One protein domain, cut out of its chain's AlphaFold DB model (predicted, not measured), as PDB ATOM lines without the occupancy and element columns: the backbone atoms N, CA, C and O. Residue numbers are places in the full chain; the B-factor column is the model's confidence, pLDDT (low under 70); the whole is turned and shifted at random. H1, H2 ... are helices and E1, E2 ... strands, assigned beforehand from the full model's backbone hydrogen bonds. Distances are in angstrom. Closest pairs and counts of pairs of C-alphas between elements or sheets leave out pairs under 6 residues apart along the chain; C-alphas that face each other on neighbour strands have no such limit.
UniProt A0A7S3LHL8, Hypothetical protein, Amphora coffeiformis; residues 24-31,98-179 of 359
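Overview. This is residues 24 to 31 and 98 to 179 of the 359 residues of the protein "Hypothetical protein" of Amphora coffeiformis (UniProt A0A7S3LHL8). With little regular structure, a strand hairpin, E1 and E2, runs from E2 into a helical hairpin, H1 and H2, and long loops make up much of the strand end. The 90 printed residues, 34 of them in named elements, hold two antiparallel strands, then two helices, a mixed class. The whole is compact, with a radius of gyration of the C-alphas of 13.6 A and spans of 39 by 30 by 17 A.

Arrangement. E1, residues 123 to 127, and E2, residues 142 to 146, form an antiparallel hairpin; N 124 and O 145, within hydrogen-bond range, are 2.8 A apart. H1, residues 147 to 161, and H2, residues 165 to 173, form a helical hairpin and touch at a shallow tilt of 27 degrees, opposite ways; their closest C-alphas, Ala 159 and Ala 168, are 5.4 A apart. In both helices every O i to N i+4 pair is within hydrogen-bond range.

Along the chain. From first to last C-alpha E1 is 13.6 A, E2 13.3 A, H1 21.0 A and H2 12.2 A. E1 begins at C-alpha 123 (46.963, 17.248, -32.772); H2 ends at C-alpha 173 (39.612, 34.209, -21.463).

Size, cuts and confidence. Residues 32 to 97 are not printed; C-alphas 31 and 98 are 14.8 A apart. The E1 to E2 link is long. No printed residue is under 70.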
ATOM      1  N   ALA A  24      30.482  20.716 -22.928       89.94
ATOM      2  CA  ALA A  24      30.127  21.250 -21.620       89.94
ATOM      3  C   ALA A  24      31.367  21.886 -20.962       89.94
ATOM      4  O   ALA A  24      32.487  21.388 -21.111       89.94
ATOM      5  N   ILE A  25      31.193  23.020 -20.278       92.38
ATOM      6  CA  ILE A  25      32.320  23.831 -19.792       92.38
ATOM      7  C   ILE A  25      33.135  23.100 -18.715       92.38
ATOM      8  O   ILE A  25      34.335  23.336 -18.569       92.38
ATOM      9  N   GLU A  26      32.503  22.168 -18.003       92.31
ATOM     10  CA  GLU A  26      33.111  21.291 -17.003       92.31
ATOM     11  C   GLU A  26      34.122  20.316 -17.622       92.31
ATOM     12  O   GLU A  26      35.044  19.872 -16.942       92.31
ATOM     13  N   LEU A  27      33.981  20.014 -18.917       94.00
ATOM     14  CA  LEU A  27      34.870  19.125 -19.670       94.00
ATOM     15  C   LEU A  27      36.058  19.865 -20.305       94.00
ATOM     16  O   LEU A  27      36.851  19.255 -21.026       94.00
ATOM     17  N   MET A  28      36.199  21.175 -20.064       95.38
ATOM     18  CA  MET A  28      37.293  21.966 -20.622       95.38
ATOM     19  C   MET A  28      38.655  21.405 -20.167       95.38
ATOM     20  O   MET A  28      38.903  21.326 -18.961       95.38
ATOM     21  N   PRO A  29      39.580  21.071 -21.094       94.44
ATOM     22  CA  PRO A  29      40.865  20.446 -20.770       94.44
ATOM     23  C   PRO A  29      41.874  21.477 -20.236       94.44
ATOM     24  O   PRO A  29      42.870  21.795 -20.887       94.44
ATOM     25  N   THR A  30      41.572  22.057 -19.074       94.25
ATOM     26  CA  THR A  30      42.295  23.181 -18.453       94.25
ATOM     27  C   THR A  30      43.787  22.921 -18.274       94.25
ATOM     28  O   THR A  30      44.593  23.804 -18.555       94.25
ATOM     29  N   ASP A  31      44.165  21.699 -17.910       93.88
ATOM     30  CA  ASP A  31      45.543  21.227 -17.744       93.88
ATOM     31  C   ASP A  31      46.354  21.218 -19.053       93.88
ATOM     32  O   ASP A  31      47.582  21.312 -19.045       93.88
ATOM     33  N   THR A  98      59.035  18.200 -25.634       96.19
ATOM     34  CA  THR A  98      57.893  17.541 -24.975       96.19
ATOM     35  C   THR A  98      56.566  17.907 -25.629       96.19
ATOM     36  O   THR A  98      56.308  19.073 -25.926       96.19
ATOM     37  N   CYS A  99      55.679  16.926 -25.791       96.75
ATOM     38  CA  CYS A  99      54.301  17.152 -26.207       96.75
ATOM     39  C   CYS A  99      53.494  17.778 -25.061       96.75
ATOM     40  O   CYS A  99      53.347  17.171 -24.004       96.75
ATOM     41  N   GLN A 100      52.879  18.936 -25.296       96.06
ATOM     42  CA  GLN A 100      52.039  19.618 -24.307       96.06
ATOM     43  C   GLN A 100      50.775  18.825 -23.934       96.06
ATOM     44  O   GLN A 100      50.226  19.016 -22.857       96.06
ATOM     45  N   GLY A 101      50.282  17.960 -24.825       94.88
ATOM     46  CA  GLY A 101      49.033  17.225 -24.601       94.88
ATOM     47  C   GLY A 101      49.180  15.936 -23.787       94.88
ATOM     48  O   GLY A 101      48.257  15.586 -23.058       94.88
ATOM     49  N   CYS A 102      50.304  15.223 -23.930       96.38
ATOM     50  CA  CYS A 102      50.525  13.910 -23.301       96.38
ATOM     51  C   CYS A 102      51.850  13.780 -22.536       96.38
ATOM     52  O   CYS A 102      52.118  12.720 -21.982       96.38
ATOM     53  N   GLY A 103      52.708  14.803 -22.542       95.88
ATOM     54  CA  GLY A 103      53.986  14.800 -21.823       95.88
ATOM     55  C   GLY A 103      55.097  13.948 -22.447       95.88
ATOM     56  O   GLY A 103      56.220  13.982 -21.954       95.88
ATOM     57  N   GLN A 104      54.830  13.212 -23.532       96.50
ATOM     58  CA  GLN A 104      55.855  12.419 -24.221       96.50
ATOM     59  C   GLN A 104      57.030  13.296 -24.654       96.50
ATOM     60  O   GLN A 104      56.822  14.438 -25.062       96.50
ATOM     61  N   VAL A 105      58.242  12.740 -24.601       96.62
ATOM     62  CA  VAL A 105      59.467  13.381 -25.093       96.62
ATOM     63  C   VAL A 105      59.697  12.973 -26.550       96.62
ATOM     64  O   VAL A 105      59.556  11.802 -26.898       96.62
ATOM     65  N   GLY A 106      60.029  13.927 -27.412       92.69
ATOM     66  CA  GLY A 106      60.291  13.700 -28.827       92.69
ATOM     67  C   GLY A 106      60.385  14.998 -29.628       92.69
ATOM     68  O   GLY A 106      60.137  16.093 -29.123       92.69
ATOM     69  N   ASN A 107      60.724  14.864 -30.910       91.69
ATOM     70  CA  ASN A 107      60.736  15.983 -31.846       91.69
ATOM     71  C   ASN A 107      59.339  16.162 -32.462       91.69
ATOM     72  O   ASN A 107      58.989  15.514 -33.452       91.69
ATOM     73  N   PHE A 108      58.511  16.994 -31.833       94.56
ATOM     74  CA  PHE A 108      57.142  17.250 -32.275       94.56
ATOM     75  C   PHE A 108      57.013  18.584 -32.999       94.56
ATOM     76  O   PHE A 108      57.818  19.491 -32.838       94.56
ATOM     77  N   ARG A 109      55.939  18.710 -33.779       93.19
ATOM     78  CA  ARG A 109      55.604  19.951 -34.477       93.19
ATOM     79  C   ARG A 109      54.726  20.844 -33.608       93.19
ATOM     80  O   ARG A 109      53.881  20.358 -32.849       93.19
ATOM     81  N   ASN A 110      54.863  22.148 -33.806       95.19
ATOM     82  CA  ASN A 110      54.065  23.132 -33.096       95.19
ATOM     83  C   ASN A 110      52.611  23.190 -33.589       95.19
ATOM     84  O   ASN A 110      52.303  23.033 -34.774       95.19
ATOM     85  N   CYS A 111      51.717  23.505 -32.660       96.38
ATOM     86  CA  CYS A 111      50.386  24.023 -32.918       96.38
ATOM     87  C   CYS A 111      50.493  25.421 -33.541       96.38
ATOM     88  O   CYS A 111      51.079  26.322 -32.948       96.38
ATOM     89  N   ARG A 112      49.865  25.637 -34.698       95.06
ATOM     90  CA  ARG A 112      49.867  26.933 -35.396       95.06
ATOM     91  C   ARG A 112      48.973  27.989 -34.754       95.06
ATOM     92  O   ARG A 112      49.127  29.159 -35.063       95.06
ATOM     93  N   ASN A 113      48.068  27.593 -33.859       96.38
ATOM     94  CA  ASN A 113      47.194  28.526 -33.153       96.38
ATOM     95  C   ASN A 113      47.808  29.032 -31.841       96.38
ATOM     96  O   ASN A 113      47.719  30.218 -31.568       96.38
ATOM     97  N   CYS A 114      48.443  28.167 -31.036       96.62
ATOM     98  CA  CYS A 114      48.997  28.563 -29.731       96.62
ATOM     99  C   CYS A 114      50.502  28.382 -29.547       96.62
ATOM    100  O   CYS A 114      51.022  28.779 -28.511       96.62
ATOM    101  N   GLY A 115      51.199  27.785 -30.513       95.69
ATOM    102  CA  GLY A 115      52.655  27.645 -30.489       95.69
ATOM    103  C   GLY A 115      53.199  26.424 -29.749       95.69
ATOM    104  O   GLY A 115      54.356  26.068 -29.951       95.69
ATOM    105  N   VAL A 116      52.401  25.717 -28.942       96.56
ATOM    106  CA  VAL A 116      52.890  24.553 -28.172       96.56
ATOM    107  C   VAL A 116      53.280  23.371 -29.055       96.56
ATOM    108  O   VAL A 116      52.683  23.167 -30.110       96.56
ATOM    109  N   ASN A 117      54.206  22.534 -28.590       96.56
ATOM    110  CA  ASN A 117      54.529  21.272 -29.254       96.56
ATOM    111  C   ASN A 117      53.460  20.208 -29.011       96.56
ATOM    112  O   ASN A 117      52.994  20.023 -27.888       96.56
ATOM    113  N   ALA A 118      53.057  19.507 -30.072       97.25
ATOM    114  CA  ALA A 118      52.037  18.467 -30.000       97.25
ATOM    115  C   ALA A 118      52.374  17.282 -30.914       97.25
ATOM    116  O   ALA A 118      52.552  17.439 -32.128       97.25
ATOM    117  N   CYS A 119      52.410  16.082 -30.327       96.88
ATOM    118  CA  CYS A 119      52.522  14.836 -31.077       96.88
ATOM    119  C   CYS A 119      51.297  14.621 -31.977       96.88
ATOM    120  O   CYS A 119      50.258  15.266 -31.807       96.88
ATOM    121  N   ASP A 120      51.404  13.697 -32.931       96.44
ATOM    122  CA  ASP A 120      50.336  13.419 -33.896       96.44
ATOM    123  C   ASP A 120      49.019  13.045 -33.204       96.44
ATOM    124  O   ASP A 120      47.982  13.616 -33.536       96.44
ATOM    125  N   GLY A 121      49.076  12.219 -32.152       97.12
ATOM    126  CA  GLY A 121      47.906  11.852 -31.348       97.12
ATOM    127  C   GLY A 121      47.263  13.023 -30.593       97.12
ATOM    128  O   GLY A 121      46.053  13.013 -30.377       97.12
ATOM    129  N   CYS A 122      48.027  14.064 -30.247       97.75
ATOM    130  CA  CYS A 122      47.551  15.257 -29.533       97.75
ATOM    131  C   CYS A 122      47.252  16.446 -30.459       97.75
ATOM    132  O   CYS A 122      47.076  17.575 -29.988       97.75
ATOM    133  N   SER A 123      47.187  16.211 -31.769       97.94
ATOM    134  CA  SER A 123      46.963  17.248 -32.772       97.94
ATOM    135  C   SER A 123      45.862  16.877 -33.760       97.94
ATOM    136  O   SER A 123      45.467  15.720 -33.871       97.94
ATOM    137  N   THR A 124      45.374  17.880 -34.477       97.94
ATOM    138  CA  THR A 124      44.426  17.751 -35.582       97.94
ATOM    139  C   THR A 124      44.749  18.778 -36.673       97.94
ATOM    140  O   THR A 124      45.746  19.510 -36.585       97.94
ATOM    141  N   LYS A 125      43.930  18.803 -37.726       96.88
ATOM    142  CA  LYS A 125      44.063  19.694 -38.875       96.88
ATOM    143  C   LYS A 125      42.968  20.756 -38.856       96.88
ATOM    144  O   LYS A 125      41.794  20.421 -38.753       96.88
ATOM    145  N   TRP A 126      43.351  22.013 -39.035       96.31
ATOM    146  CA  TRP A 126      42.437  23.117 -39.330       96.31
ATOM    147  C   TRP A 126      42.587  23.587 -40.773       96.31
ATOM    148  O   TRP A 126      43.667  23.490 -41.363       96.31
ATOM    149  N   GLY A 127      41.507  24.137 -41.324       91.44
ATOM    150  CA  GLY A 127      41.555  24.883 -42.578       91.44
ATOM    151  C   GLY A 127      42.256  26.234 -42.402       91.44
ATOM    152  O   GLY A 127      42.279  26.800 -41.310       91.44
ATOM    153  N   LEU A 128      42.800  26.782 -43.492       89.19
ATOM    154  CA  LEU A 128      43.563  28.042 -43.477       89.19
ATOM    155  C   LEU A 128      42.768  29.244 -42.955       89.19
ATOM    156  O   LEU A 128      43.347  30.159 -42.385       89.19
ATOM    157  N   ARG A 129      41.442  29.232 -43.143       88.88
ATOM    158  CA  ARG A 129      40.536  30.321 -42.743       88.88
ATOM    159  C   ARG A 129      40.282  30.392 -41.234       88.88
ATOM    160  O   ARG A 129      39.674  31.357 -40.786       88.88
ATOM    161  N   MET A 130      40.743  29.399 -40.467       94.12
ATOM    162  CA  MET A 130      40.501  29.300 -39.021       94.12
ATOM    163  C   MET A 130      41.536  30.021 -38.152       94.12
ATOM    164  O   MET A 130      41.353  30.138 -36.939       94.12
ATOM    165  N   ILE A 131      42.622  30.504 -38.755       93.44
ATOM    166  CA  ILE A 131      43.609  31.356 -38.092       93.44
ATOM    167  C   ILE A 131      43.858  32.617 -38.925       93.44
ATOM    168  O   ILE A 131      43.580  32.627 -40.127       93.44
ATOM    169  N   PRO A 132      44.388  33.686 -38.313       91.44
ATOM    170  CA  PRO A 132      44.742  34.890 -39.047       91.44
ATOM    171  C   PRO A 132      45.776  34.594 -40.137       91.44
ATOM    172  O   PRO A 132      46.722  33.839 -39.912       91.44
ATOM    173  N   LYS A 133      45.649  35.228 -41.311       84.50
ATOM    174  CA  LYS A 133      46.592  35.016 -42.428       84.50
ATOM    175  C   LYS A 133      48.046  35.338 -42.044       84.50
ATOM    176  O   LYS A 133      48.976  34.726 -42.552       84.50
ATOM    177  N   THR A 134      48.244  36.258 -41.104       86.38
ATOM    178  CA  THR A 134      49.546  36.634 -40.531       86.38
ATOM    179  C   THR A 134      50.245  35.496 -39.779       86.38
ATOM    180  O   THR A 134      51.458  35.558 -39.591       86.38
ATOM    181  N   TYR A 135      49.517  34.448 -39.376       88.69
ATOM    182  CA  TYR A 135      50.083  33.249 -38.749       88.69
ATOM    183  C   TYR A 135      50.714  32.306 -39.784       88.69
ATOM    184  O   TYR A 135      51.446  31.383 -39.421       88.69
ATOM    185  N   LEU A 136      50.425  32.515 -41.072       83.88
ATOM    186  CA  LEU A 136      50.973  31.729 -42.168       83.88
ATOM    187  C   LEU A 136      52.388  32.215 -42.489       83.88
ATOM    188  O   LEU A 136      52.608  33.392 -42.793       83.88
ATOM    189  N   VAL A 137      53.331  31.278 -42.415       74.62
ATOM    190  CA  VAL A 137      54.754  31.504 -42.714       74.62
ATOM    191  C   VAL A 137      55.124  30.942 -44.089       74.62
ATOM    192  O   VAL A 137      55.960  31.510 -44.778       74.62
ATOM    193  N   TYR A 138      54.443  29.881 -44.527       73.75
ATOM    194  CA  TYR A 138      54.674  29.213 -45.806       73.75
ATOM    195  C   TYR A 138      53.344  28.809 -46.467       73.75
ATOM    196  O   TYR A 138      52.346  28.595 -45.763       73.75
ATOM    197  N   PRO A 139      53.310  28.652 -47.805       75.56
ATOM    198  CA  PRO A 139      52.140  28.146 -48.513       75.56
ATOM    199  C   PRO A 139      51.766  26.741 -48.025       75.56
ATOM    200  O   PRO A 139      52.563  25.805 -48.069       75.56
ATOM    201  N   THR A 140      50.534  26.569 -47.556       81.94
ATOM    202  CA  THR A 140      50.005  25.273 -47.117       81.94
ATOM    203  C   THR A 140      48.507  25.202 -47.382       81.94
ATOM    204  O   THR A 140      47.896  26.216 -47.697       81.94
ATOM    205  N   THR A 141      47.910  24.013 -47.307       83.88
ATOM    206  CA  THR A 141      46.460  23.801 -47.489       83.88
ATOM    207  C   THR A 141      45.726  23.547 -46.175       83.88
ATOM    208  O   THR A 141      44.503  23.634 -46.126       83.88
ATOM    209  N   TRP A 142      46.459  23.243 -45.103       91.94
ATOM    210  CA  TRP A 142      45.915  22.977 -43.776       91.94
ATOM    211  C   TRP A 142      46.959  23.270 -42.702       91.94
ATOM    212  O   TRP A 142      48.156  23.380 -42.967       91.94
ATOM    213  N   LEU A 143      46.503  23.380 -41.460       92.56
ATOM    214  CA  LEU A 143      47.321  23.789 -40.328       92.56
ATOM    215  C   LEU A 143      47.261  22.746 -39.229       92.56
ATOM    216  O   LEU A 143      46.186  22.268 -38.876       92.56
ATOM    217  N   ARG A 144      48.416  22.413 -38.655       95.44
ATOM    218  CA  ARG A 144      48.466  21.595 -37.445       95.44
ATOM    219  C   ARG A 144      48.056  22.430 -36.240       95.44
ATOM    220  O   ARG A 144      48.626  23.490 -36.000       95.44
ATOM    221  N   VAL A 145      47.158  21.897 -35.428       97.62
ATOM    222  CA  VAL A 145      46.723  22.497 -34.163       97.62
ATOM    223  C   VAL A 145      46.592  21.437 -33.084       97.62
ATOM    224  O   VAL A 145      46.288  20.285 -33.377       97.62
ATOM    225  N   CYS A 146      46.855  21.798 -31.830       98.12
ATOM    226  CA  CYS A 146      46.681  20.876 -30.711       98.12
ATOM    227  C   CYS A 146      45.192  20.647 -30.412       98.12
ATOM    228  O   CYS A 146      44.360  21.533 -30.631       98.12
ATOM    229  N   ARG A 147      44.862  19.482 -29.843       97.88
ATOM    230  CA  ARG A 147      43.479  19.131 -29.470       97.88
ATOM    231  C   ARG A 147      42.851  20.085 -28.451       97.88
ATOM    232  O   ARG A 147      41.641  20.247 -28.462       97.88
ATOM    233  N   ALA A 148      43.647  20.747 -27.611       97.88
ATOM    234  CA  ALA A 148      43.128  21.756 -26.686       97.88
ATOM    235  C   ALA A 148      42.587  22.994 -27.428       97.88
ATOM    236  O   ALA A 148      41.491  23.454 -27.132       97.88
ATOM    237  N   CYS A 149      43.312  23.504 -28.434       98.31
ATOM    238  CA  CYS A 149      42.813  24.603 -29.273       98.31
ATOM    239  C   CYS A 149      41.592  24.182 -30.092       98.31
ATOM    240  O   CYS A 149      40.661  24.968 -30.240       98.31
ATOM    241  N   ASP A 150      41.601  22.952 -30.605       97.88
ATOM    242  CA  ASP A 150      40.472  22.387 -31.339       97.88
ATOM    243  C   ASP A 150      39.210  22.292 -30.474       97.88
ATOM    244  O   ASP A 150      38.153  22.781 -30.867       97.88
ATOM    245  N   TRP A 151      39.338  21.763 -29.254       97.69
ATOM    246  CA  TRP A 151      38.240  21.712 -28.294       97.69
ATOM    247  C   TRP A 151      37.707  23.113 -27.983       97.69
ATOM    248  O   TRP A 151      36.508  23.343 -28.097       97.69
ATOM    249  N   LEU A 152      38.592  24.076 -27.681       98.25
ATOM    250  CA  LEU A 152      38.193  25.456 -27.385       98.25
ATOM    251  C   LEU A 152      37.461  26.118 -28.555       98.25
ATOM    252  O   LEU A 152      36.477  26.814 -28.335       98.25
ATOM    253  N   SER A 153      37.907  25.897 -29.794       97.81
ATOM    254  CA  SER A 153      37.239  26.444 -30.979       97.81
ATOM    255  C   SER A 153      35.825  25.883 -31.147       97.81
ATOM    256  O   SER A 153      34.895  26.641 -31.420       97.81
ATOM    257  N   ASN A 154      35.650  24.570 -30.980       96.94
ATOM    258  CA  ASN A 154      34.341  23.926 -31.101       96.94
ATOM    259  C   ASN A 154      33.408  24.305 -29.941       96.94
ATOM    260  O   ASN A 154      32.250  24.652 -30.173       96.94
ATOM    261  N   ALA A 155      33.922  24.325 -28.710       97.88
ATOM    262  CA  ALA A 155      33.166  24.742 -27.534       97.88
ATOM    263  C   ALA A 155      32.733  26.208 -27.621       97.88
ATOM    264  O   ALA A 155      31.583  26.525 -27.324       97.88
ATOM    265  N   PHE A 156      33.610  27.093 -28.104       98.44
ATOM    266  CA  PHE A 156      33.264  28.494 -28.325       98.44
ATOM    267  C   PHE A 156      32.175  28.646 -29.389       98.44
ATOM    268  O   PHE A 156      31.200  29.354 -29.164       98.44
ATOM    269  N   CYS A 157      32.291  27.935 -30.516       97.75
ATOM    270  CA  CYS A 157      31.253  27.913 -31.548       97.75
ATOM    271  C   CYS A 157      29.889  27.492 -30.975       97.75
ATOM    272  O   CYS A 157      28.891  28.183 -31.182       97.75
ATOM    273  N   MET A 158      29.851  26.411 -30.187       96.75
ATOM    274  CA  MET A 158      28.624  25.942 -29.540       96.75
ATOM    275  C   MET A 158      28.066  26.946 -28.529       96.75
ATOM    276  O   MET A 158      26.860  27.187 -28.526       96.75
ATOM    277  N   ALA A 159      28.918  27.559 -27.701       97.88
ATOM    278  CA  ALA A 159      28.499  28.585 -26.749       97.88
ATOM    279  C   ALA A 159      27.854  29.784 -27.465       97.88
ATOM    280  O   ALA A 159      26.781  30.231 -27.061       97.88
ATOM    281  N   LEU A 160      28.443  30.239 -28.578       98.06
ATOM    282  CA  LEU A 160      27.885  31.319 -29.396       98.06
ATOM    283  C   LEU A 160      26.543  30.936 -30.028       98.06
ATOM    284  O   LEU A 160      25.587  31.693 -29.905       98.06
ATOM    285  N   LEU A 161      26.452  29.759 -30.658       96.12
ATOM    286  CA  LEU A 161      25.220  29.270 -31.294       96.12
ATOM    287  C   LEU A 161      24.072  29.047 -30.301       96.12
ATOM    288  O   LEU A 161      22.911  29.049 -30.700       96.12
ATOM    289  N   GLN A 162      24.391  28.835 -29.025       96.06
ATOM    290  CA  GLN A 162      23.418  28.647 -27.948       96.06
ATOM    291  C   GLN A 162      23.171  29.925 -27.133       96.06
ATOM    292  O   GLN A 162      22.376  29.895 -26.200       96.06
ATOM    293  N   GLY A 163      23.856  31.030 -27.447       96.56
ATOM    294  CA  GLY A 163      23.722  32.286 -26.709       96.56
ATOM    295  C   GLY A 163      24.253  32.237 -25.268       96.56
ATOM    296  O   GLY A 163      23.846  33.056 -24.449       96.56
ATOM    297  N   ARG A 164      25.148  31.296 -24.935       97.19
ATOM    298  CA  ARG A 164      25.717  31.132 -23.586       97.19
ATOM    299  C   ARG A 164      26.851  32.133 -23.357       97.19
ATOM    300  O   ARG A 164      28.010  31.836 -23.649       97.19
ATOM    301  N   TYR A 165      26.504  33.320 -22.855       97.00
ATOM    302  CA  TYR A 165      27.449  34.424 -22.642       97.00
ATOM    303  C   TYR A 165      28.628  34.022 -21.747       97.00
ATOM    304  O   TYR A 165      29.773  34.057 -22.194       97.00
ATOM    305  N   GLU A 166      28.353  33.561 -20.526       97.38
ATOM    306  CA  GLU A 166      29.387  33.227 -19.536       97.38
ATOM    307  C   GLU A 166      30.378  32.171 -20.038       97.38
ATOM    308  O   GLU A 166      31.595  32.328 -19.905       97.38
ATOM    309  N   ASP A 167      29.878  31.124 -20.698       97.75
ATOM    310  CA  ASP A 167      30.728  30.078 -21.267       97.75
ATOM    311  C   ASP A 167      31.629  30.630 -22.372       97.75
ATOM    312  O   ASP A 167      32.830  30.354 -22.397       97.75
ATOM    313  N   ALA A 168      31.082  31.453 -23.269       98.19
ATOM    314  CA  ALA A 168      31.852  32.077 -24.335       98.19
ATOM    315  C   ALA A 168      32.940  33.014 -23.779       98.19
ATOM    316  O   ALA A 168      34.082  32.955 -24.247       98.19
ATOM    317  N   ILE A 169      32.636  33.820 -22.754       97.94
ATOM    318  CA  ILE A 169      33.624  34.684 -22.089       97.94
ATOM    319  C   ILE A 169      34.709  33.849 -21.405       97.94
ATOM    320  O   ILE A 169      35.902  34.121 -21.588       97.94
ATOM    321  N   ARG A 170      34.329  32.794 -20.676       97.75
ATOM    322  CA  ARG A 170      35.270  31.894 -19.998       97.75
ATOM    323  C   ARG A 170      36.196  31.203 -20.993       97.75
ATOM    324  O   ARG A 170      37.412  31.216 -20.804       97.75
ATOM    325  N   ILE A 171      35.655  30.676 -22.087       98.44
ATOM    326  CA  ILE A 171      36.436  30.039 -23.152       98.44
ATOM    327  C   ILE A 171      37.361  31.062 -23.831       98.44
ATOM    328  O   ILE A 171      38.547  30.784 -24.020       98.44
ATOM    329  N   HIS A 172      36.876  32.267 -24.140       97.69
ATOM    330  CA  HIS A 172      37.699  33.333 -24.717       97.69
ATOM    331  C   HIS A 172      38.851  33.753 -23.786       97.69
ATOM    332  O   HIS A 172      39.969  33.982 -24.253       97.69
ATOM    333  N   SER A 173      38.616  33.797 -22.469       97.06
ATOM    334  CA  SER A 173      39.612  34.209 -21.463       97.06
ATOM    335  C   SER A 173      40.877  33.337 -21.447       97.06
ATOM    336  O   SER A 173      41.948  33.807 -21.056       97.06
ATOM    337  N   THR A 174      40.791  32.106 -21.967       97.62
ATOM    338  CA  THR A 174      41.946  31.211 -22.156       97.62
ATOM    339  C   THR A 174      43.004  31.790 -23.101       97.62
ATOM    340  O   THR A 174      44.171  31.410 -23.033       97.62
ATOM    341  N   GLY A 175      42.612  32.723 -23.979       96.69
ATOM    342  CA  GLY A 175      43.479  33.355 -24.974       96.69
ATOM    343  C   GLY A 175      43.694  32.523 -26.237       96.69
ATOM    344  O   GLY A 175      44.523  32.893 -27.066       96.69
ATOM    345  N   ASN A 176      42.965  31.412 -26.401       96.69
ATOM    346  CA  ASN A 176      43.205  30.448 -27.475       96.69
ATOM    347  C   ASN A 176      42.101  30.382 -28.539       96.69
ATOM    348  O   ASN A 176      42.205  29.573 -29.466       96.69
ATOM    349  N   VAL A 177      41.143  31.307 -28.512       96.88
ATOM    350  CA  VAL A 177      40.071  31.448 -29.508       96.88
ATOM    351  C   VAL A 177      40.323  32.625 -30.453       96.88
ATOM    352  O   VAL A 177      40.844  33.655 -30.040       96.88
ATOM    353  N   ASN A 178      39.944  32.475 -31.725       96.38
ATOM    354  CA  ASN A 178      39.999  33.546 -32.721       96.38
ATOM    355  C   ASN A 178      38.595  34.116 -32.962       96.38
ATOM    356  O   ASN A 178      37.675  33.361 -33.256       96.38
ATOM    357  N   LEU A 179      38.436  35.441 -32.864       95.50
ATOM    358  CA  LEU A 179      37.141  36.114 -33.057       95.50
ATOM    359  C   LEU A 179      36.894  36.603 -34.494       95.50
ATOM    360  O   LEU A 179      35.754  36.855 -34.871       95.50
TER     361      LEU A 179